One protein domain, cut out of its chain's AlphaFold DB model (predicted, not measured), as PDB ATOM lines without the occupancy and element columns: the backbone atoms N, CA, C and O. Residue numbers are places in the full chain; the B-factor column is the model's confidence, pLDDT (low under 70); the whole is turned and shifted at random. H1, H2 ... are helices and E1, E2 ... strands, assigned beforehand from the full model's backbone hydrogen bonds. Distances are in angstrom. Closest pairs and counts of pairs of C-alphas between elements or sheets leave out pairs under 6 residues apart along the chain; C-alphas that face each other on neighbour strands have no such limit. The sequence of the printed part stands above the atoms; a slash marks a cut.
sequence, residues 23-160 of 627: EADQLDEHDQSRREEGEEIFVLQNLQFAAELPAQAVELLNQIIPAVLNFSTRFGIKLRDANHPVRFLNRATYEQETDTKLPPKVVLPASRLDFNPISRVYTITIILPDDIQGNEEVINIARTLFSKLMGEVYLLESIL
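Overview. This is residues 23 to 160 of the 627 residues of an uncharacterized protein of Deltaproteobacteria bacterium (UniProt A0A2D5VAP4). A four-stranded sheet has the long helix H4 lying along one face, over E4 and E3, with H2 beside H4 at the E1 and E2 part of the sheet. The short helix H3 stands on the opposite face, and H1 lies out beyond H2, away from the sheet. The printed part has 138 residues, with four named helices and four named strands in the order H1 E1 H2 E2 H3 E3 E4 H4. The mixed sheet runs E1 E2 E4 E3, and the class is mixed, helices and strands. The whole is compact, with a radius of gyration of the C-alphas of 15.2 A and spans of 44 by 41 by 24 A.

Along the chain. H1, residues 24 to 36, begins with C-alpha 24 at (-27.535, 7.072, -14.315) and is 19.3 A long. E1 is residues 47 to 49. H2, residues 55 to 73, is 28.6 A long. E2 is residues 86 to 89, and H3 is residues 91 to 98. E3, residues 110 to 116, is 20.2 A long, and E4, residues 121 to 127, is 19.4 A long. H4, residues 135 to 159, is 32.2 A long and ends with C-alpha 159 at (-49.150, -19.321, -1.911).

Arrangement. E1 and E2 are parallel neighbours, with N 48 and O 86 2.9 A apart, within hydrogen-bond range. E1, H2 and E2 form a strand-helix-strand unit, two parallel neighbour strands with a helix between them along the chain; its crossover is left-handed. E2 and E4 are parallel, with N 87 and O 124 at 2.8 A. E4 and E3 are an antiparallel hairpin, with N 112 and O 125 at 2.9 A. H4 is on the sheet at a height of 10.2 A, along the strands, at 15 degrees to E4 on the local plane. H3 stands up from the sheet over E2, on the opposite face from H4. H2 and H4 touch at a steep tilt of 45 degrees, the closest C-alphas being those of Ile 64 and Ala 142, 6.8 A apart. H1 and H2 only just touch, with 3 pairs of C-alphas within 8 A, the closest those of Asp 31 and Gln 63 at 6.8 A. Every O i to N i+4 pair is within hydrogen-bond range in H3, against 6 of 9 in H1, 13 of 15 in H2 and 19 of 21 in H4.

Size, cuts and confidence. The C-alphas farthest apart, those of Glu 37 and Asp 99, are 45.4 A apart. The printed part has no cut. The links H2 to E2 and H3 to E3 are long. The mean pLDDT of the printed part is 77.7, and residues 23 to 42, 117 to 119 and 133 to 136 are under 70.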
ATOM      1  N   GLU A  23     -23.420   4.686 -15.409       46.69
ATOM      2  CA  GLU A  23     -23.921   6.053 -15.226       46.69
ATOM      3  C   GLU A  23     -25.460   6.057 -15.215       46.69
ATOM      4  O   GLU A  23     -26.083   5.196 -15.836       46.69
ATOM      5  N   ALA A  24     -26.077   6.997 -14.488       42.09
ATOM      6  CA  ALA A  24     -27.535   7.072 -14.315       42.09
ATOM      7  C   ALA A  24     -28.282   7.096 -15.662       42.09
ATOM      8  O   ALA A  24     -29.226   6.341 -15.866       42.09
ATOM      9  N   ASP A  25     -27.754   7.847 -16.624       43.72
ATOM     10  CA  ASP A  25     -28.278   7.985 -17.983       43.72
ATOM     11  C   ASP A  25     -28.402   6.629 -18.720       43.72
ATOM     12  O   ASP A  25     -29.229   6.457 -19.612       43.72
ATOM     13  N   GLN A  26     -27.606   5.628 -18.326       47.62
ATOM     14  CA  GLN A  26     -27.590   4.290 -18.925       47.62
ATOM     15  C   GLN A  26     -28.629   3.343 -18.298       47.62
ATOM     16  O   GLN A  26     -29.081   2.402 -18.954       47.62
ATOM     17  N   LEU A  27     -29.016   3.579 -17.038       47.81
ATOM     18  CA  LEU A  27     -30.183   2.945 -16.407       47.81
ATOM     19  C   LEU A  27     -31.481   3.494 -17.014       47.81
ATOM     20  O   LEU A  27     -32.409   2.727 -17.272       47.81
ATOM     21  N   ASP A  28     -31.503   4.790 -17.328       47.78
ATOM     22  CA  ASP A  28     -32.639   5.458 -17.968       47.78
ATOM     23  C   ASP A  28     -32.925   4.890 -19.364       47.78
ATOM     24  O   ASP A  28     -34.067   4.537 -19.667       47.78
ATOM     25  N   GLU A  29     -31.893   4.722 -20.200       51.97
ATOM     26  CA  GLU A  29     -32.021   4.095 -21.525       51.97
ATOM     27  C   GLU A  29     -32.493   2.631 -21.432       51.97
ATOM     28  O   GLU A  29     -33.357   2.194 -22.204       51.97
ATOM     29  N   HIS A  30     -31.981   1.880 -20.449       52.34
ATOM     30  CA  HIS A  30     -32.401   0.504 -20.173       52.34
ATOM     31  C   HIS A  30     -33.894   0.432 -19.823       52.34
ATOM     32  O   HIS A  30     -34.636  -0.364 -20.404       52.34
ATOM     33  N   ASP A  31     -34.368   1.295 -18.928       50.75
ATOM     34  CA  ASP A  31     -35.756   1.279 -18.469       50.75
ATOM     35  C   ASP A  31     -36.736   1.861 -19.498       50.75
ATOM     36  O   ASP A  31     -37.910   1.476 -19.521       50.75
ATOM     37  N   GLN A  32     -36.270   2.745 -20.383       55.53
ATOM     38  CA  GLN A  32     -37.067   3.310 -21.468       55.53
ATOM     39  C   GLN A  32     -37.329   2.292 -22.588       55.53
ATOM     40  O   GLN A  32     -38.480   2.148 -23.004       55.53
ATOM     41  N   SER A  33     -36.321   1.508 -22.990       56.47
ATOM     42  CA  SER A  33     -36.482   0.442 -23.998       56.47
ATOM     43  C   SER A  33     -37.530  -0.609 -23.594       56.47
ATOM     44  O   SER A  33     -38.328  -1.060 -24.414       56.47
ATOM     45  N   ARG A  34     -37.633  -0.919 -22.294       53.62
ATOM     46  CA  ARG A  34     -38.620  -1.866 -21.749       53.62
ATOM     47  C   ARG A  34     -40.063  -1.358 -21.776       53.62
ATOM     48  O   ARG A  34     -40.987  -2.167 -21.785       53.62
ATOM     49  N   ARG A  35     -40.283  -0.037 -21.767       54.69
ATOM     50  CA  ARG A  35     -41.633   0.559 -21.860       54.69
ATOM     51  C   ARG A  35     -42.189   0.486 -23.282       54.69
ATOM     52  O   ARG A  35     -43.406   0.455 -23.450       54.69
ATOM     53  N   GLU A  36     -41.316   0.452 -24.285       54.56
ATOM     54  CA  GLU A  36     -41.689   0.438 -25.704       54.56
ATOM     55  C   GLU A  36     -42.132  -0.958 -26.196       54.56
ATOM     56  O   GLU A  36     -42.874  -1.050 -27.172       54.56
ATOM     57  N   GLU A  37     -41.779  -2.038 -25.484       52.53
ATOM     58  CA  GLU A  37     -42.119  -3.431 -25.839       52.53
ATOM     59  C   GLU A  37     -43.528  -3.902 -25.401       52.53
ATOM     60  O   GLU A  37     -43.918  -5.035 -25.680       52.53
ATOM     61  N   GLY A  38     -44.341  -3.042 -24.774       44.59
ATOM     62  CA  GLY A  38     -45.785  -3.284 -24.609       44.59
ATOM     63  C   GLY A  38     -46.214  -4.313 -23.548       44.59
ATOM     64  O   GLY A  38     -47.302  -4.878 -23.667       44.59
ATOM     65  N   GLU A  39     -45.421  -4.556 -22.500       49.88
ATOM     66  CA  GLU A  39     -45.859  -5.348 -21.334       49.88
ATOM     67  C   GLU A  39     -46.845  -4.538 -20.452       49.88
ATOM     68  O   GLU A  39     -46.613  -3.362 -20.167       49.88
ATOM     69  N   GLU A  40     -47.957  -5.147 -20.003       51.19
ATOM     70  CA  GLU A  40     -48.900  -4.507 -19.067       51.19
ATOM     71  C   GLU A  40     -48.177  -4.042 -17.791       51.19
ATOM     72  O   GLU A  40     -47.626  -4.849 -17.040       51.19
ATOM     73  N   ILE A  41     -48.223  -2.736 -17.517       60.91
ATOM     74  CA  ILE A  41     -47.500  -2.127 -16.398       60.91
ATOM     75  C   ILE A  41     -48.286  -2.342 -15.100       60.91
ATOM     76  O   ILE A  41     -49.369  -1.780 -14.914       60.91
ATOM     77  N   PHE A  42     -47.731  -3.116 -14.166       64.31
ATOM     78  CA  PHE A  42     -48.263  -3.179 -12.805       64.31
ATOM     79  C   PHE A  42     -47.719  -2.003 -11.986       64.31
ATOM     80  O   PHE A  42     -46.516  -1.902 -11.752       64.31
ATOM     81  N   VAL A  43     -48.608  -1.116 -11.531       72.88
ATOM     82  CA  VAL A  43     -48.244   0.094 -10.776       72.88
ATOM     83  C   VAL A  43     -48.737  -0.017  -9.335       72.88
ATOM     84  O   VAL A  43     -49.923  -0.249  -9.096       72.88
ATOM     85  N   LEU A  44     -47.837   0.185  -8.370       80.44
ATOM     86  CA  LEU A  44     -48.205   0.329  -6.959       80.44
ATOM     87  C   LEU A  44     -48.977   1.634  -6.752       80.44
ATOM     88  O   LEU A  44     -48.517   2.701  -7.151       80.44
ATOM     89  N   GLN A  45     -50.129   1.561  -6.088       80.31
ATOM     90  CA  GLN A  45     -51.000   2.725  -5.892       80.31
ATOM     91  C   GLN A  45     -50.588   3.588  -4.691       80.31
ATOM     92  O   GLN A  45     -51.006   4.739  -4.591       80.31
ATOM     93  N   ASN A  46     -49.770   3.051  -3.780       84.12
ATOM     94  CA  ASN A  46     -49.424   3.702  -2.519       84.12
ATOM     95  C   ASN A  46     -47.906   3.714  -2.274       84.12
ATOM     96  O   ASN A  46     -47.387   3.052  -1.373       84.12
ATOM     97  N   LEU A  47     -47.198   4.459  -3.122       88.44
ATOM     98  CA  LEU A  47     -45.762   4.698  -3.004       88.44
ATOM     99  C   LEU A  47     -45.497   5.957  -2.169       88.44
ATOM    100  O   LEU A  47     -46.063   7.012  -2.446       88.44
ATOM    101  N   GLN A  48     -44.646   5.859  -1.147       90.56
ATOM    102  CA  GLN A  48     -44.372   6.957  -0.218       90.56
ATOM    103  C   GLN A  48     -42.868   7.171  -0.048       90.56
ATOM    104  O   GLN A  48     -42.133   6.236   0.272       90.56
ATOM    105  N   PHE A  49     -42.421   8.417  -0.190       91.31
ATOM    106  CA  PHE A  49     -41.036   8.830   0.031       91.31
ATOM    107  C   PHE A  49     -40.971   9.804   1.207       91.31
ATOM    108  O   PHE A  49     -41.779  10.732   1.283       91.31
ATOM    109  N   ALA A  50     -40.020   9.611   2.121       88.38
ATOM    110  CA  ALA A  50     -39.727  10.611   3.142       88.38
ATOM    111  C   ALA A  50     -39.284  11.932   2.493       88.38
ATOM    112  O   ALA A  50     -38.518  11.935   1.531       88.38
ATOM    113  N   ALA A  51     -39.730  13.058   3.058       84.00
ATOM    114  CA  ALA A  51     -39.423  14.395   2.540       84.00
ATOM    115  C   ALA A  51     -37.916  14.719   2.536       84.00
ATOM    116  O   ALA A  51     -37.468  15.571   1.778       84.00
ATOM    117  N   GLU A  52     -37.145  14.037   3.383       82.81
ATOM    118  CA  GLU A  52     -35.700  14.211   3.548       82.81
ATOM    119  C   GLU A  52     -34.868  13.316   2.611       82.81
ATOM    120  O   GLU A  52     -33.642  13.288   2.722       82.81
ATOM    121  N   LEU A  53     -35.500  12.553   1.710       85.06
ATOM    122  CA  LEU A  53     -34.767  11.760   0.723       85.06
ATOM    123  C   LEU A  53     -34.196  12.648  -0.399       85.06
ATOM    124  O   LEU A  53     -34.900  13.531  -0.896       85.06
ATOM    125  N   PRO A  54     -32.953  12.396  -0.856       83.31
ATOM    126  CA  PRO A  54     -32.387  13.092  -2.009       83.31
ATOM    127  C   PRO A  54     -33.236  12.897  -3.273       83.31
ATOM    128  O   PRO A  54     -33.686  11.787  -3.555       83.31
ATOM    129  N   ALA A  55     -33.398  13.950  -4.083       80.81
ATOM    130  CA  ALA A  55     -34.190  13.893  -5.319       80.81
ATOM    131  C   ALA A  55     -33.698  12.804  -6.293       80.81
ATOM    132  O   ALA A  55     -34.510  12.070  -6.847       80.81
ATOM    133  N   GLN A  56     -32.377  12.640  -6.410       72.38
ATOM    134  CA  GLN A  56     -31.744  11.595  -7.225       72.38
ATOM    135  C   GLN A  56     -32.123  10.180  -6.759       72.38
ATOM    136  O   GLN A  56     -32.367   9.299  -7.578       72.38
ATOM    137  N   ALA A  57     -32.237   9.957  -5.445       77.62
ATOM    138  CA  ALA A  57     -32.659   8.667  -4.902       77.62
ATOM    139  C   ALA A  57     -34.131   8.377  -5.234       77.62
ATOM    140  O   ALA A  57     -34.481   7.249  -5.570       77.62
ATOM    141  N   VAL A  58     -34.999   9.391  -5.163       83.12
ATOM    142  CA  VAL A  58     -36.421   9.260  -5.520       83.12
ATOM    143  C   VAL A  58     -36.593   8.973  -7.013       83.12
ATOM    144  O   VAL A  58     -37.395   8.115  -7.380       83.12
ATOM    145  N   GLU A  59     -35.836   9.651  -7.873       75.38
ATOM    146  CA  GLU A  59     -35.831   9.429  -9.323       75.38
ATOM    147  C   GLU A  59     -35.416   7.996  -9.677       75.38
ATOM    148  O   GLU A  59     -36.190   7.277 -10.309       75.38
ATOM    149  N   LEU A  60     -34.287   7.533  -9.132       73.75
ATOM    150  CA  LEU A  60     -33.808   6.158  -9.275       73.75
ATOM    151  C   LEU A  60     -34.852   5.120  -8.818       73.75
ATOM    152  O   LEU A  60     -35.082   4.106  -9.475       73.75
ATOM    153  N   LEU A  61     -35.520   5.349  -7.685       80.25
ATOM    154  CA  LEU A  61     -36.543   4.425  -7.181       80.25
ATOM    155  C   LEU A  61     -37.767   4.363  -8.095       80.25
ATOM    156  O   LEU A  61     -38.306   3.278  -8.321       80.25
ATOM    157  N   ASN A  62     -38.190   5.500  -8.651       78.81
ATOM    158  CA  ASN A  62     -39.291   5.550  -9.614       78.81
ATOM    159  C   ASN A  62     -38.981   4.795 -10.918       78.81
ATOM    160  O   ASN A  62     -39.912   4.411 -11.625       78.81
ATOM    161  N   GLN A  63     -37.706   4.552 -11.222       71.44
ATOM    162  CA  GLN A  63     -37.258   3.745 -12.357       71.44
ATOM    163  C   GLN A  63     -37.202   2.249 -12.001       71.44
ATOM    164  O   GLN A  63     -37.881   1.425 -12.624       71.44
ATOM    165  N   ILE A  64     -36.516   1.906 -10.903       75.81
ATOM    166  CA  ILE A  64     -36.303   0.514 -10.473       75.81
ATOM    167  C   ILE A  64     -37.617  -0.195 -10.125       75.81
ATOM    168  O   ILE A  64     -37.793  -1.371 -10.447       75.81
ATOM    169  N   ILE A  65     -38.541   0.477  -9.430       81.31
ATOM    170  CA  ILE A  65     -39.745  -0.171  -8.884       81.31
ATOM    171  C   ILE A  65     -40.631  -0.758  -9.998       81.31
ATOM    172  O   ILE A  65     -40.915  -1.958  -9.935       81.31
ATOM    173  N   PRO A  66     -41.037   0.003 -11.037       74.31
ATOM    174  CA  PRO A  66     -41.750  -0.567 -12.179       74.31
ATOM    175  C   PRO A  66     -40.970  -1.683 -12.882       74.31
ATOM    176  O   PRO A  66     -41.557  -2.700 -13.246       74.31
ATOM    177  N   ALA A  67     -39.650  -1.536 -13.043       72.62
ATOM    178  CA  ALA A  67     -38.827  -2.521 -13.743       72.62
ATOM    179  C   ALA A  67     -38.785  -3.880 -13.016       72.62
ATOM    180  O   ALA A  67     -38.902  -4.933 -13.654       72.62
ATOM    181  N   VAL A  68     -38.682  -3.856 -11.683       78.12
ATOM    182  CA  VAL A  68     -38.745  -5.029 -10.795       78.12
ATOM    183  C   VAL A  68     -40.123  -5.693 -10.850       78.12
ATOM    184  O   VAL A  68     -40.208  -6.911 -11.017       78.12
ATOM    185  N   LEU A  69     -41.197  -4.901 -10.738       79.50
ATOM    186  CA  LEU A  69     -42.580  -5.390 -10.753       79.50
ATOM    187  C   LEU A  69     -42.953  -6.026 -12.092       79.50
ATOM    188  O   LEU A  69     -43.566  -7.087 -12.117       79.50
ATOM    189  N   ASN A  70     -42.563  -5.405 -13.205       75.50
ATOM    190  CA  ASN A  70     -42.857  -5.934 -14.532       75.50
ATOM    191  C   ASN A  70     -42.028  -7.192 -14.815       75.50
ATOM    192  O   ASN A  70     -42.563  -8.186 -15.300       75.50
ATOM    193  N   PHE A  71     -40.742  -7.206 -14.443       78.69
ATOM    194  CA  PHE A  71     -39.868  -8.357 -14.687       78.69
ATOM    195  C   PHE A  71     -40.381  -9.652 -14.041       78.69
ATOM    196  O   PHE A  71     -40.348 -10.712 -14.665       78.69
ATOM    197  N   SER A  72     -40.900  -9.581 -12.812       81.06
ATOM    198  CA  SER A  72     -41.381 -10.767 -12.094       81.06
ATOM    199  C   SER A  72     -42.594 -11.433 -12.760       81.06
ATOM    200  O   SER A  72     -42.797 -12.642 -12.603       81.06
ATOM    201  N   THR A  73     -43.379 -10.683 -13.544       76.94
ATOM    202  CA  THR A  73     -44.565 -11.210 -14.238       76.94
ATOM    203  C   THR A  73     -44.225 -12.270 -15.286       76.94
ATOM    204  O   THR A  73     -45.035 -13.170 -15.508       76.94
ATOM    205  N   ARG A  74     -43.005 -12.255 -15.842       74.75
ATOM    206  CA  ARG A  74     -42.499 -13.273 -16.786       74.75
ATOM    207  C   ARG A  74     -42.429 -14.677 -16.175       74.75
ATOM    208  O   ARG A  74     -42.523 -15.671 -16.886       74.75
ATOM    209  N   PHE A  75     -42.324 -14.754 -14.851       76.44
ATOM    210  CA  PHE A  75     -42.373 -15.999 -14.078       76.44
ATOM    211  C   PHE A  75     -43.768 -16.250 -13.474       76.44
ATOM    212  O   PHE A  75     -43.959 -17.106 -12.614       76.44
ATOM    213  N   GLY A  76     -44.767 -15.454 -13.858       74.88
ATOM    214  CA  GLY A  76     -46.103 -15.474 -13.272       74.88
ATOM    215  C   GLY A  76     -46.147 -15.013 -11.812       74.88
ATOM    216  O   GLY A  76     -47.121 -15.323 -11.125       74.88
ATOM    217  N   ILE A  77     -45.117 -14.325 -11.305       85.19
ATOM    218  CA  ILE A  77     -45.094 -13.763  -9.949       85.19
ATOM    219  C   ILE A  77     -45.636 -12.332 -10.012       85.19
ATOM    220  O   ILE A  77     -44.961 -11.418 -10.489       85.19
ATOM    221  N   LYS A  78     -46.866 -12.141  -9.528       85.06
ATOM    222  CA  LYS A  78     -47.573 -10.855  -9.534       85.06
ATOM    223  C   LYS A  78     -48.270 -10.651  -8.194       85.06
ATOM    224  O   LYS A  78     -48.881 -11.585  -7.676       85.06
ATOM    225  N   LEU A  79     -48.184  -9.436  -7.658       85.25
ATOM    226  CA  LEU A  79     -48.959  -9.033  -6.486       85.25
ATOM    227  C   LEU A  79     -50.451  -9.028  -6.830       85.25
ATOM    228  O   LEU A  79     -50.849  -8.570  -7.904       85.25
ATOM    229  N   ARG A  80     -51.281  -9.542  -5.925       83.00
ATOM    230  CA  ARG A  80     -52.734  -9.555  -6.091       83.00
ATOM    231  C   ARG A  80     -53.338  -8.194  -5.764       83.00
ATOM    232  O   ARG A  80     -54.299  -7.799  -6.419       83.00
ATOM    233  N   ASP A  81     -52.795  -7.501  -4.767       81.12
ATOM    234  CA  ASP A  81     -53.258  -6.179  -4.348       81.12
ATOM    235  C   ASP A  81     -52.178  -5.111  -4.596       81.12
ATOM    236  O   ASP A  81     -51.031  -5.217  -4.169       81.12
ATOM    237  N   ALA A  82     -52.549  -4.071  -5.340       81.88
ATOM    238  CA  ALA A  82     -51.668  -2.957  -5.689       81.88
ATOM    239  C   ALA A  82     -51.630  -1.858  -4.608       81.88
ATOM    240  O   ALA A  82     -50.851  -0.910  -4.729       81.88
ATOM    241  N   ASN A  83     -52.465  -1.958  -3.567       84.38
ATOM    242  CA  ASN A  83     -52.623  -0.937  -2.527       84.38
ATOM    243  C   ASN A  83     -51.649  -1.068  -1.355       84.38
ATOM    244  O   ASN A  83     -51.702  -0.247  -0.435       84.38
ATOM    245  N   HIS A  84     -50.778  -2.079  -1.358       87.06
ATOM    246  CA  HIS A  84     -49.760  -2.243  -0.324       87.06
ATOM    247  C   HIS A  84     -48.894  -0.985  -0.207       87.06
ATOM    248  O   HIS A  84     -48.231  -0.622  -1.183       87.06
ATOM    249  N   PRO A  85     -48.894  -0.299   0.955       89.50
ATOM    250  CA  PRO A  85     -48.053   0.870   1.139       89.50
ATOM    251  C   PRO A  85     -46.577   0.476   1.082       89.50
ATOM    252  O   PRO A  85     -46.129  -0.352   1.877       89.50
ATOM    253  N   VAL A  86     -45.816   1.093   0.177       92.31
ATOM    254  CA  VAL A  86     -44.358   0.937   0.099       92.31
ATOM    255  C   VAL A  86     -43.707   2.267   0.444       92.31
ATOM    256  O   VAL A  86     -43.836   3.246  -0.289       92.31
ATOM    257  N   ARG A  87     -43.035   2.301   1.596       93.69
ATOM    258  CA  ARG A  87     -42.435   3.494   2.195       93.69
ATOM    259  C   ARG A  87     -40.919   3.430   2.075       93.69
ATOM    260  O   ARG A  87     -40.320   2.439   2.490       93.69
ATOM    261  N   PHE A  88     -40.306   4.500   1.587       93.06
ATOM    262  CA  PHE A  88     -38.858   4.677   1.554       93.06
ATOM    263  C   PHE A  88     -38.446   5.764   2.533       93.06
ATOM    264  O   PHE A  88     -38.934   6.892   2.452       93.06
ATOM    265  N   LEU A  89     -37.547   5.418   3.451       92.31
ATOM    266  CA  LEU A  89     -37.062   6.298   4.510       92.31
ATOM    267  C   LEU A  89     -35.528   6.319   4.504       92.31
ATOM    268  O   LEU A  89     -34.899   5.319   4.155       92.31
ATOM    269  N   ASN A  90     -34.920   7.425   4.934       90.06
ATOM    270  CA  ASN A  90     -33.518   7.411   5.359       90.06
ATOM    271  C   ASN A  90     -33.431   6.903   6.817       90.06
ATOM    272  O   ASN A  90     -34.454   6.698   7.487       90.06
ATOM    273  N   ARG A  91     -32.213   6.687   7.331       88.88
ATOM    274  CA  ARG A  91     -32.027   6.218   8.714       88.88
ATOM    275  C   ARG A  91     -32.616   7.195   9.737       88.88
ATOM    276  O   ARG A  91     -33.301   6.747  10.652       88.88
ATOM    277  N   ALA A  92     -32.367   8.495   9.587       88.12
ATOM    278  CA  ALA A  92     -32.807   9.512  10.542       88.12
ATOM    279  C   ALA A  92     -34.339   9.566  10.663       88.12
ATOM    280  O   ALA A  92     -34.871   9.484  11.770       88.12
ATOM    281  N   THR A  93     -35.047   9.598   9.532       89.06
ATOM    282  CA  THR A  93     -36.509   9.595   9.479       89.06
ATOM    283  C   THR A  93     -37.077   8.311  10.088       89.06
ATOM    284  O   THR A  93     -38.022   8.375  10.869       89.06
ATOM    285  N   TYR A  94     -36.492   7.139   9.802       88.75
ATOM    286  CA  TYR A  94     -36.948   5.882  10.410       88.75
ATOM    287  C   TYR A  94     -36.804   5.884  11.939       88.75
ATOM    288  O   TYR A  94     -37.740   5.510  12.650       88.75
ATOM    289  N   GLU A  95     -35.641   6.292  12.455       88.69
ATOM    290  CA  GLU A  95     -35.384   6.316  13.900       88.69
ATOM    291  C   GLU A  95     -36.289   7.324  14.618       88.69
ATOM    292  O   GLU A  95     -36.747   7.051  15.727       88.69
ATOM    293  N   GLN A  96     -36.599   8.447  13.964       88.06
ATOM    294  CA  GLN A  96     -37.531   9.451  14.465       88.06
ATOM    295  C   GLN A  96     -38.986   8.955  14.467       88.06
ATOM    296  O   GLN A  96     -39.693   9.165  15.450       88.06
ATOM    297  N   GLU A  97     -39.447   8.300  13.397       84.94
ATOM    298  CA  GLU A  97     -40.831   7.809  13.295       84.94
ATOM    299  C   GLU A  97     -41.120   6.626  14.230       84.94
ATOM    300  O   GLU A  97     -42.251   6.462  14.686       84.94
ATOM    301  N   THR A  98     -40.120   5.780  14.496       79.88
ATOM    302  CA  THR A  98     -40.296   4.530  15.256       79.88
ATOM    303  C   THR A  98     -39.823   4.601  16.706       79.88
ATOM    304  O   THR A  98     -39.942   3.606  17.424       79.88
ATOM    305  N   ASP A  99     -39.257   5.736  17.129       80.69
ATOM    306  CA  ASP A  99     -38.612   5.932  18.439       80.69
ATOM    307  C   ASP A  99     -37.608   4.807  18.785       80.69
ATOM    308  O   ASP A  99     -37.427   4.399  19.931       80.69
ATOM    309  N   THR A 100     -36.974   4.234  17.753       79.00
ATOM    310  CA  THR A 100     -36.093   3.067  17.863       79.00
ATOM    311  C   THR A 100     -34.836   3.286  17.031       79.00
ATOM    312  O   THR A 100     -34.902   3.388  15.808       79.00
ATOM    313  N   LYS A 101     -33.665   3.291  17.679       84.00
ATOM    314  CA  LYS A 101     -32.381   3.401  16.971       84.00
ATOM    315  C   LYS A 101     -32.045   2.121  16.214       84.00
ATOM    316  O   LYS A 101     -32.069   1.031  16.792       84.00
ATOM    317  N   LEU A 102     -31.656   2.253  14.949       81.94
ATOM    318  CA  LEU A 102     -31.102   1.146  14.183       81.94
ATOM    319  C   LEU A 102     -29.737   0.771  14.762       81.94
ATOM    320  O   LEU A 102     -28.887   1.641  14.973       81.94
ATOM    321  N   PRO A 103     -29.468  -0.525  15.003       81.31
ATOM    322  CA  PRO A 103     -28.140  -0.937  15.411       81.31
ATOM    323  C   PRO A 103     -27.110  -0.478  14.365       81.31
ATOM    324  O   PRO A 103     -27.311  -0.712  13.172       81.31
ATOM    325  N   PRO A 104     -25.967   0.103  14.774       73.44
ATOM    326  CA  PRO A 104     -24.988   0.669  13.841       73.44
ATOM    327  C   PRO A 104     -24.382  -0.368  12.883       73.44
ATOM    328  O   PRO A 104     -23.782   0.001  11.882       73.44
ATOM    329  N   LYS A 105     -24.556  -1.662  13.175       74.12
ATOM    330  CA  LYS A 105     -24.089  -2.796  12.368       74.12
ATOM    331  C   LYS A 105     -25.081  -3.254  11.289       74.12
ATOM    332  O   LYS A 105     -24.777  -4.211  10.583       74.12
ATOM    333  N   VAL A 106     -26.273  -2.661  11.200       75.94
ATOM    334  CA  VAL A 106     -27.245  -3.010  10.153       75.94
ATOM    335  C   VAL A 106     -26.768  -2.447   8.820       75.94
ATOM    336  O   VAL A 106     -26.590  -1.235   8.688       75.94
ATOM    337  N   VAL A 107     -26.583  -3.341   7.848       80.62
ATOM    338  CA  VAL A 107     -26.271  -3.001   6.456       80.62
ATOM    339  C   VAL A 107     -27.534  -2.464   5.786       80.62
ATOM    340  O   VAL A 107     -28.612  -3.037   5.953       80.62
ATOM    341  N   LEU A 108     -27.397  -1.355   5.060       84.19
ATOM    342  CA  LEU A 108     -28.473  -0.741   4.285       84.19
ATOM    343  C   LEU A 108     -28.303  -1.102   2.795       84.19
ATOM    344  O   LEU A 108     -27.167  -1.262   2.354       84.19
ATOM    345  N   PRO A 109     -29.390  -1.243   2.014       86.69
ATOM    346  CA  PRO A 109     -30.783  -1.045   2.397       86.69
ATOM    347  C   PRO A 109     -31.316  -2.136   3.338       86.69
ATOM    348  O   PRO A 109     -31.088  -3.329   3.138       86.69
ATOM    349  N   ALA A 110     -32.049  -1.716   4.369       85.50
ATOM    350  CA  ALA A 110     -32.757  -2.606   5.290       85.50
ATOM    351  C   ALA A 110     -34.263  -2.545   5.026       85.50
ATOM    352  O   ALA A 110     -34.755  -1.613   4.393       85.50
ATOM    353  N   SER A 111     -35.020  -3.533   5.500       88.19
ATOM    354  CA  SER A 111     -36.465  -3.537   5.286       88.19
ATOM    355  C   SER A 111     -37.252  -4.187   6.412       88.19
ATOM    356  O   SER A 111     -36.776  -5.080   7.116       88.19
ATOM    357  N   ARG A 112     -38.496  -3.733   6.547       84.56
ATOM    358  CA  ARG A 112     -39.486  -4.208   7.507       84.56
ATOM    359  C   ARG A 112     -40.817  -4.430   6.795       84.56
ATOM    360  O   ARG A 112     -41.165  -3.693   5.876       84.56
ATOM    361  N   LEU A 113     -41.530  -5.463   7.225       85.81
ATOM    362  CA  LEU A 113     -42.856  -5.812   6.737       85.81
ATOM    363  C   LEU A 113     -43.809  -5.849   7.931       85.81
ATOM    364  O   LEU A 113     -43.587  -6.627   8.857       85.81
ATOM    365  N   ASP A 114     -44.863  -5.044   7.889       84.38
ATOM    366  CA  ASP A 114     -45.918  -5.025   8.902       84.38
ATOM    367  C   ASP A 114     -47.261  -5.361   8.247       84.38
ATOM    368  O   ASP A 114     -47.535  -4.933   7.127       84.38
ATOM    369  N   PHE A 115     -48.117  -6.123   8.928       82.81
ATOM    370  CA  PHE A 115     -49.456  -6.450   8.435       82.81
ATOM    371  C   PHE A 115     -50.509  -5.641   9.185       82.81
ATOM    372  O   PHE A 115     -50.555  -5.674  10.416       82.81
ATOM    373  N   ASN A 116     -51.380  -4.945   8.453       73.69
ATOM    374  CA  ASN A 116     -52.547  -4.299   9.038       73.69
ATOM    375  C   ASN A 116     -53.754  -5.255   8.972       73.69
ATOM    376  O   ASN A 116     -54.278  -5.493   7.881       73.69
ATOM    377  N   PRO A 117     -54.246  -5.779  10.110       65.12
ATOM    378  CA  PRO A 117     -55.339  -6.748  10.113       65.12
ATOM    379  C   PRO A 117     -56.689  -6.159   9.682       65.12
ATOM    380  O   PRO A 117     -57.548  -6.904   9.213       65.12
ATOM    381  N   ILE A 118     -56.883  -4.840   9.814       64.12
ATOM    382  CA  ILE A 118     -58.150  -4.161   9.504       64.12
ATOM    383  C   ILE A 118     -58.300  -3.989   7.992       64.12
ATOM    384  O   ILE A 118     -59.304  -4.398   7.416       64.12
ATOM    385  N   SER A 119     -57.290  -3.409   7.342       67.12
ATOM    386  CA  SER A 119     -57.285  -3.189   5.891       67.12
ATOM    387  C   SER A 119     -56.768  -4.389   5.096       67.12
ATOM    388  O   SER A 119     -56.862  -4.383   3.875       67.12
ATOM    389  N   ARG A 120     -56.254  -5.426   5.774       75.06
ATOM    390  CA  ARG A 120     -55.668  -6.640   5.181       75.06
ATOM    391  C   ARG A 120     -54.552  -6.355   4.170       75.06
ATOM    392  O   ARG A 120     -54.341  -7.138   3.249       75.06
ATOM    393  N   VAL A 121     -53.812  -5.266   4.377       81.81
ATOM    394  CA  VAL A 121     -52.663  -4.885   3.549       81.81
ATOM    395  C   VAL A 121     -51.355  -4.994   4.319       81.81
ATOM    396  O   VAL A 121     -51.299  -4.762   5.530       81.81
ATOM    397  N   TYR A 122     -50.290  -5.313   3.593       86.06
ATOM    398  CA  TYR A 122     -48.922  -5.251   4.077       86.06
ATOM    399  C   TYR A 122     -48.323  -3.866   3.845       86.06
ATOM    400  O   TYR A 122     -48.383  -3.349   2.733       86.06
ATOM    401  N   THR A 123     -47.718  -3.297   4.883       89.56
ATOM    402  CA  THR A 123     -46.887  -2.096   4.804       89.56
ATOM    403  C   THR A 123     -45.431  -2.523   4.702       89.56
ATOM    404  O   THR A 123     -44.890  -3.156   5.612       89.56
ATOM    405  N   ILE A 124     -44.791  -2.165   3.595       93.00
ATOM    406  CA  ILE A 124     -43.380  -2.424   3.328       93.00
ATOM    407  C   ILE A 124     -42.612  -1.139   3.611       93.00
ATOM    408  O   ILE A 124     -42.851  -0.121   2.974       93.00
ATOM    409  N   THR A 125     -41.677  -1.180   4.555       92.56
ATOM    410  CA  THR A 125     -40.767  -0.058   4.831       92.56
ATOM    411  C   THR A 125     -39.365  -0.448   4.388       92.56
ATOM    412  O   THR A 125     -38.839  -1.460   4.850       92.56
ATOM    413  N   ILE A 126     -38.759   0.344   3.507       92.50
ATOM    414  CA  ILE A 126     -37.383   0.185   3.033       92.50
ATOM    415  C   ILE A 126     -36.570   1.384   3.514       92.50
ATOM    416  O   ILE A 126     -36.947   2.536   3.316       92.50
ATOM    417  N   ILE A 127     -35.456   1.092   4.173       91.38
ATOM    418  CA  ILE A 127     -34.565   2.068   4.788       91.38
ATOM    419  C   ILE A 127     -33.317   2.132   3.924       91.38
ATOM    420  O   ILE A 127     -32.597   1.138   3.815       91.38
ATOM    421  N   LEU A 128     -33.094   3.272   3.285       90.00
ATOM    422  CA  LEU A 128     -32.036   3.479   2.302       90.00
ATOM    423  C   LEU A 128     -30.744   3.976   2.963       90.00
ATOM    424  O   LEU A 128     -30.815   4.608   4.022       90.00
ATOM    425  N   PRO A 129     -29.570   3.696   2.365       85.00
ATOM    426  CA  PRO A 129     -28.334   4.374   2.738       85.00
ATOM    427  C   PRO A 129     -28.416   5.874   2.416       85.00
ATOM    428  O   PRO A 129     -29.186   6.287   1.550       85.00
ATOM    429  N   ASP A 130     -27.611   6.676   3.115       78.56
ATOM    430  CA  ASP A 130     -27.590   8.137   2.942       78.56
ATOM    431  C   ASP A 130     -27.016   8.562   1.577       78.56
ATOM    432  O   ASP A 130     -27.313   9.656   1.102       78.56
ATOM    433  N   ASP A 131     -26.224   7.691   0.944       75.38
ATOM    434  CA  ASP A 131     -25.619   7.918  -0.366       75.38
ATOM    435  C   ASP A 131     -25.800   6.683  -1.264       75.38
ATOM    436  O   ASP A 131     -25.573   5.550  -0.831       75.38
ATOM    437  N   ILE A 132     -26.244   6.899  -2.504       71.19
ATOM    438  CA  ILE A 132     -26.490   5.854  -3.513       71.19
ATOM    439  C   ILE A 132     -25.642   6.206  -4.739       71.19
ATOM    440  O   ILE A 132     -26.138   6.777  -5.705       71.19
ATOM    441  N   GLN A 133     -24.337   5.931  -4.673       60.34
ATOM    442  CA  GLN A 133     -23.378   6.296  -5.735       60.34
ATOM    443  C   GLN A 133     -22.949   5.095  -6.591       60.34
ATOM    444  O   GLN A 133     -22.298   5.287  -7.616       60.34
ATOM    445  N   GLY A 134     -23.254   3.860  -6.169       63.00
ATOM    446  CA  GLY A 134     -22.702   2.642  -6.758       63.00
ATOM    447  C   GLY A 134     -23.738   1.617  -7.223       63.00
ATOM    448  O   GLY A 134     -24.881   1.546  -6.765       63.00
ATOM    449  N   ASN A 135     -23.298   0.768  -8.155       63.06
ATOM    450  CA  ASN A 135     -24.102  -0.325  -8.712       63.06
ATOM    451  C   ASN A 135     -24.503  -1.350  -7.645       63.06
ATOM    452  O   ASN A 135     -25.538  -2.004  -7.760       63.06
ATOM    453  N   GLU A 136     -23.676  -1.516  -6.616       67.38
ATOM    454  CA  GLU A 136     -23.935  -2.456  -5.534       67.38
ATOM    455  C   GLU A 136     -25.132  -2.014  -4.687       67.38
ATOM    456  O   GLU A 136     -25.995  -2.834  -4.365       67.38
ATOM    457  N   GLU A 137     -25.244  -0.722  -4.386       71.38
ATOM    458  CA  GLU A 137     -26.387  -0.144  -3.687       71.38
ATOM    459  C   GLU A 137     -27.668  -0.314  -4.510       71.38
ATOM    460  O   GLU A 137     -28.671  -0.796  -3.980       71.38
ATOM    461  N   VAL A 138     -27.617  -0.030  -5.815       72.25
ATOM    462  CA  VAL A 138     -28.741  -0.227  -6.753       72.25
ATOM    463  C   VAL A 138     -29.201  -1.688  -6.770       72.25
ATOM    464  O   VAL A 138     -30.389  -1.986  -6.618       72.25
ATOM    465  N   ILE A 139     -28.262  -2.630  -6.878       73.94
ATOM    466  CA  ILE A 139     -28.547  -4.071  -6.865       73.94
ATOM    467  C   ILE A 139     -29.125  -4.510  -5.525       73.94
ATOM    468  O   ILE A 139     -30.057  -5.316  -5.486       73.94
ATOM    469  N   ASN A 140     -28.605  -3.991  -4.417       78.50
ATOM    470  CA  ASN A 140     -29.113  -4.314  -3.094       78.50
ATOM    471  C   ASN A 140     -30.520  -3.749  -2.863       78.50
ATOM    472  O   ASN A 140     -31.334  -4.419  -2.219       78.50
ATOM    473  N   ILE A 141     -30.842  -2.579  -3.425       81.69
ATOM    474  CA  ILE A 141     -32.193  -2.001  -3.421       81.69
ATOM    475  C   ILE A 141     -33.136  -2.893  -4.233       81.69
ATOM    476  O   ILE A 141     -34.153  -3.344  -3.702       81.69
ATOM    477  N   ALA A 142     -32.770  -3.240  -5.470       82.06
ATOM    478  CA  ALA A 142     -33.565  -4.118  -6.328       82.06
ATOM    479  C   ALA A 142     -33.784  -5.507  -5.698       82.06
ATOM    480  O   ALA A 142     -34.906  -6.011  -5.654       82.06
ATOM    481  N   ARG A 143     -32.743  -6.108  -5.109       84.06
ATOM    482  CA  ARG A 143     -32.846  -7.375  -4.369       84.06
ATOM    483  C   ARG A 143     -33.776  -7.257  -3.161       84.06
ATOM    484  O   ARG A 143     -34.559  -8.171  -2.911       84.06
ATOM    485  N   THR A 144     -33.714  -6.148  -2.421       88.62
ATOM    486  CA  THR A 144     -34.612  -5.894  -1.283       88.62
ATOM    487  C   THR A 144     -36.065  -5.780  -1.746       88.62
ATOM    488  O   THR A 144     -36.949  -6.366  -1.119       88.62
ATOM    489  N   LEU A 145     -36.313  -5.118  -2.879       88.81
ATOM    490  CA  LEU A 145     -37.640  -5.044  -3.494       88.81
ATOM    491  C   LEU A 145     -38.144  -6.425  -3.927       88.81
ATOM    492  O   LEU A 145     -39.248  -6.807  -3.541       88.81
ATOM    493  N   PHE A 146     -37.331  -7.217  -4.638       89.69
ATOM    494  CA  PHE A 146     -37.685  -8.598  -4.982       89.69
ATOM    495  C   PHE A 146     -37.969  -9.436  -3.730       89.69
ATOM    496  O   PHE A 146     -38.965 -10.150  -3.683       89.69
ATOM    497  N   SER A 147     -37.144  -9.325  -2.686       91.62
ATOM    498  CA  SER A 147     -37.314 -10.065  -1.430       91.62
ATOM    499  C   SER A 147     -38.631  -9.727  -0.730       91.62
ATOM    500  O   SER A 147     -39.356 -10.633  -0.316       91.62
ATOM    501  N   LYS A 148     -38.995  -8.447  -0.618       92.25
ATOM    502  CA  LYS A 148     -40.223  -8.057   0.083       92.25
ATOM    503  C   LYS A 148     -41.471  -8.234  -0.761       92.25
ATOM    504  O   LYS A 148     -42.421  -8.846  -0.284       92.25
ATOM    505  N   LEU A 149     -41.463  -7.765  -2.002       91.12
ATOM    506  CA  LEU A 149     -42.651  -7.781  -2.850       91.12
ATOM    507  C   LEU A 149     -42.879  -9.177  -3.459       91.12
ATOM    508  O   LEU A 149     -43.946  -9.759  -3.294       91.12
ATOM    509  N   MET A 150     -41.865  -9.757  -4.102       90.19
ATOM    510  CA  MET A 150     -41.982 -11.047  -4.811       90.19
ATOM    511  C   MET A 150     -41.679 -12.261  -3.920       90.19
ATOM    512  O   MET A 150     -42.146 -13.372  -4.172       90.19
ATOM    513  N   GLY A 151     -40.897 -12.053  -2.866       89.06
ATOM    514  CA  GLY A 151     -40.610 -13.049  -1.846       89.06
ATOM    515  C   GLY A 151     -41.716 -13.126  -0.807       89.06
ATOM    516  O   GLY A 151     -42.463 -14.093  -0.774       89.06
ATOM    517  N   GLU A 152     -41.823 -12.133   0.068       90.81
ATOM    518  CA  GLU A 152     -42.711 -12.223   1.232       90.81
ATOM    519  C   GLU A 152     -44.178 -11.955   0.897       90.81
ATOM    520  O   GLU A 152     -45.022 -12.812   1.158       90.81
ATOM    521  N   VAL A 153     -44.483 -10.795   0.319       89.81
ATOM    522  CA  VAL A 153     -45.858 -10.335   0.073       89.81
ATOM    523  C   VAL A 153     -46.577 -11.259  -0.917       89.81
ATOM    524  O   VAL A 153     -47.626 -11.816  -0.591       89.81
ATOM    525  N   TYR A 154     -45.954 -11.557  -2.061       90.88
ATOM    526  CA  TYR A 154     -46.483 -12.529  -3.021       90.88
ATOM    527  C   TYR A 154     -46.763 -13.906  -2.395       90.88
ATOM    528  O   TYR A 154     -47.835 -14.480  -2.611       90.88
ATOM    529  N   LEU A 155     -45.827 -14.446  -1.603       89.75
ATOM    530  CA  LEU A 155     -46.008 -15.746  -0.954       89.75
ATOM    531  C   LEU A 155     -47.205 -15.714   0.003       89.75
ATOM    532  O   LEU A 155     -48.012 -16.644   0.007       89.75
ATOM    533  N   LEU A 156     -47.343 -14.636   0.778       87.12
ATOM    534  CA  LEU A 156     -48.436 -14.434   1.726       87.12
ATOM    535  C   LEU A 156     -49.808 -14.293   1.048       87.12
ATOM    536  O   LEU A 156     -50.799 -14.778   1.587       87.12
ATOM    537  N   GLU A 157     -49.882 -13.666  -0.122       86.12
ATOM    538  CA  GLU A 157     -51.139 -13.468  -0.857       86.12
ATOM    539  C   GLU A 157     -51.552 -14.657  -1.717       86.12
ATOM    540  O   GLU A 157     -52.745 -14.938  -1.859       86.12
ATOM    541  N   SER A 158     -50.574 -15.314  -2.340       84.69
ATOM    542  CA  SER A 158     -50.822 -16.215  -3.469       84.69
ATOM    543  C   SER A 158     -50.485 -17.673  -3.180       84.69
ATOM    544  O   SER A 158     -51.021 -18.550  -3.852       84.69
ATOM    545  N   ILE A 159     -49.617 -17.956  -2.200       86.81
ATOM    546  CA  ILE A 159     -49.150 -19.321  -1.911       86.81
ATOM    547  C   ILE A 159     -49.646 -19.809  -0.548       86.81
ATOM    548  O   ILE A 159     -50.324 -20.830  -0.475       86.81
ATOM    549  N   LEU A 160     -49.361 -19.090   0.540       83.69
ATOM    550  CA  LEU A 160     -49.736 -19.527   1.892       83.69
ATOM    551  C   LEU A 160     -51.256 -19.669   2.129       83.69
ATOM    552  O   LEU A 160     -51.633 -20.491   2.965       83.69
TER     553      LEU A 160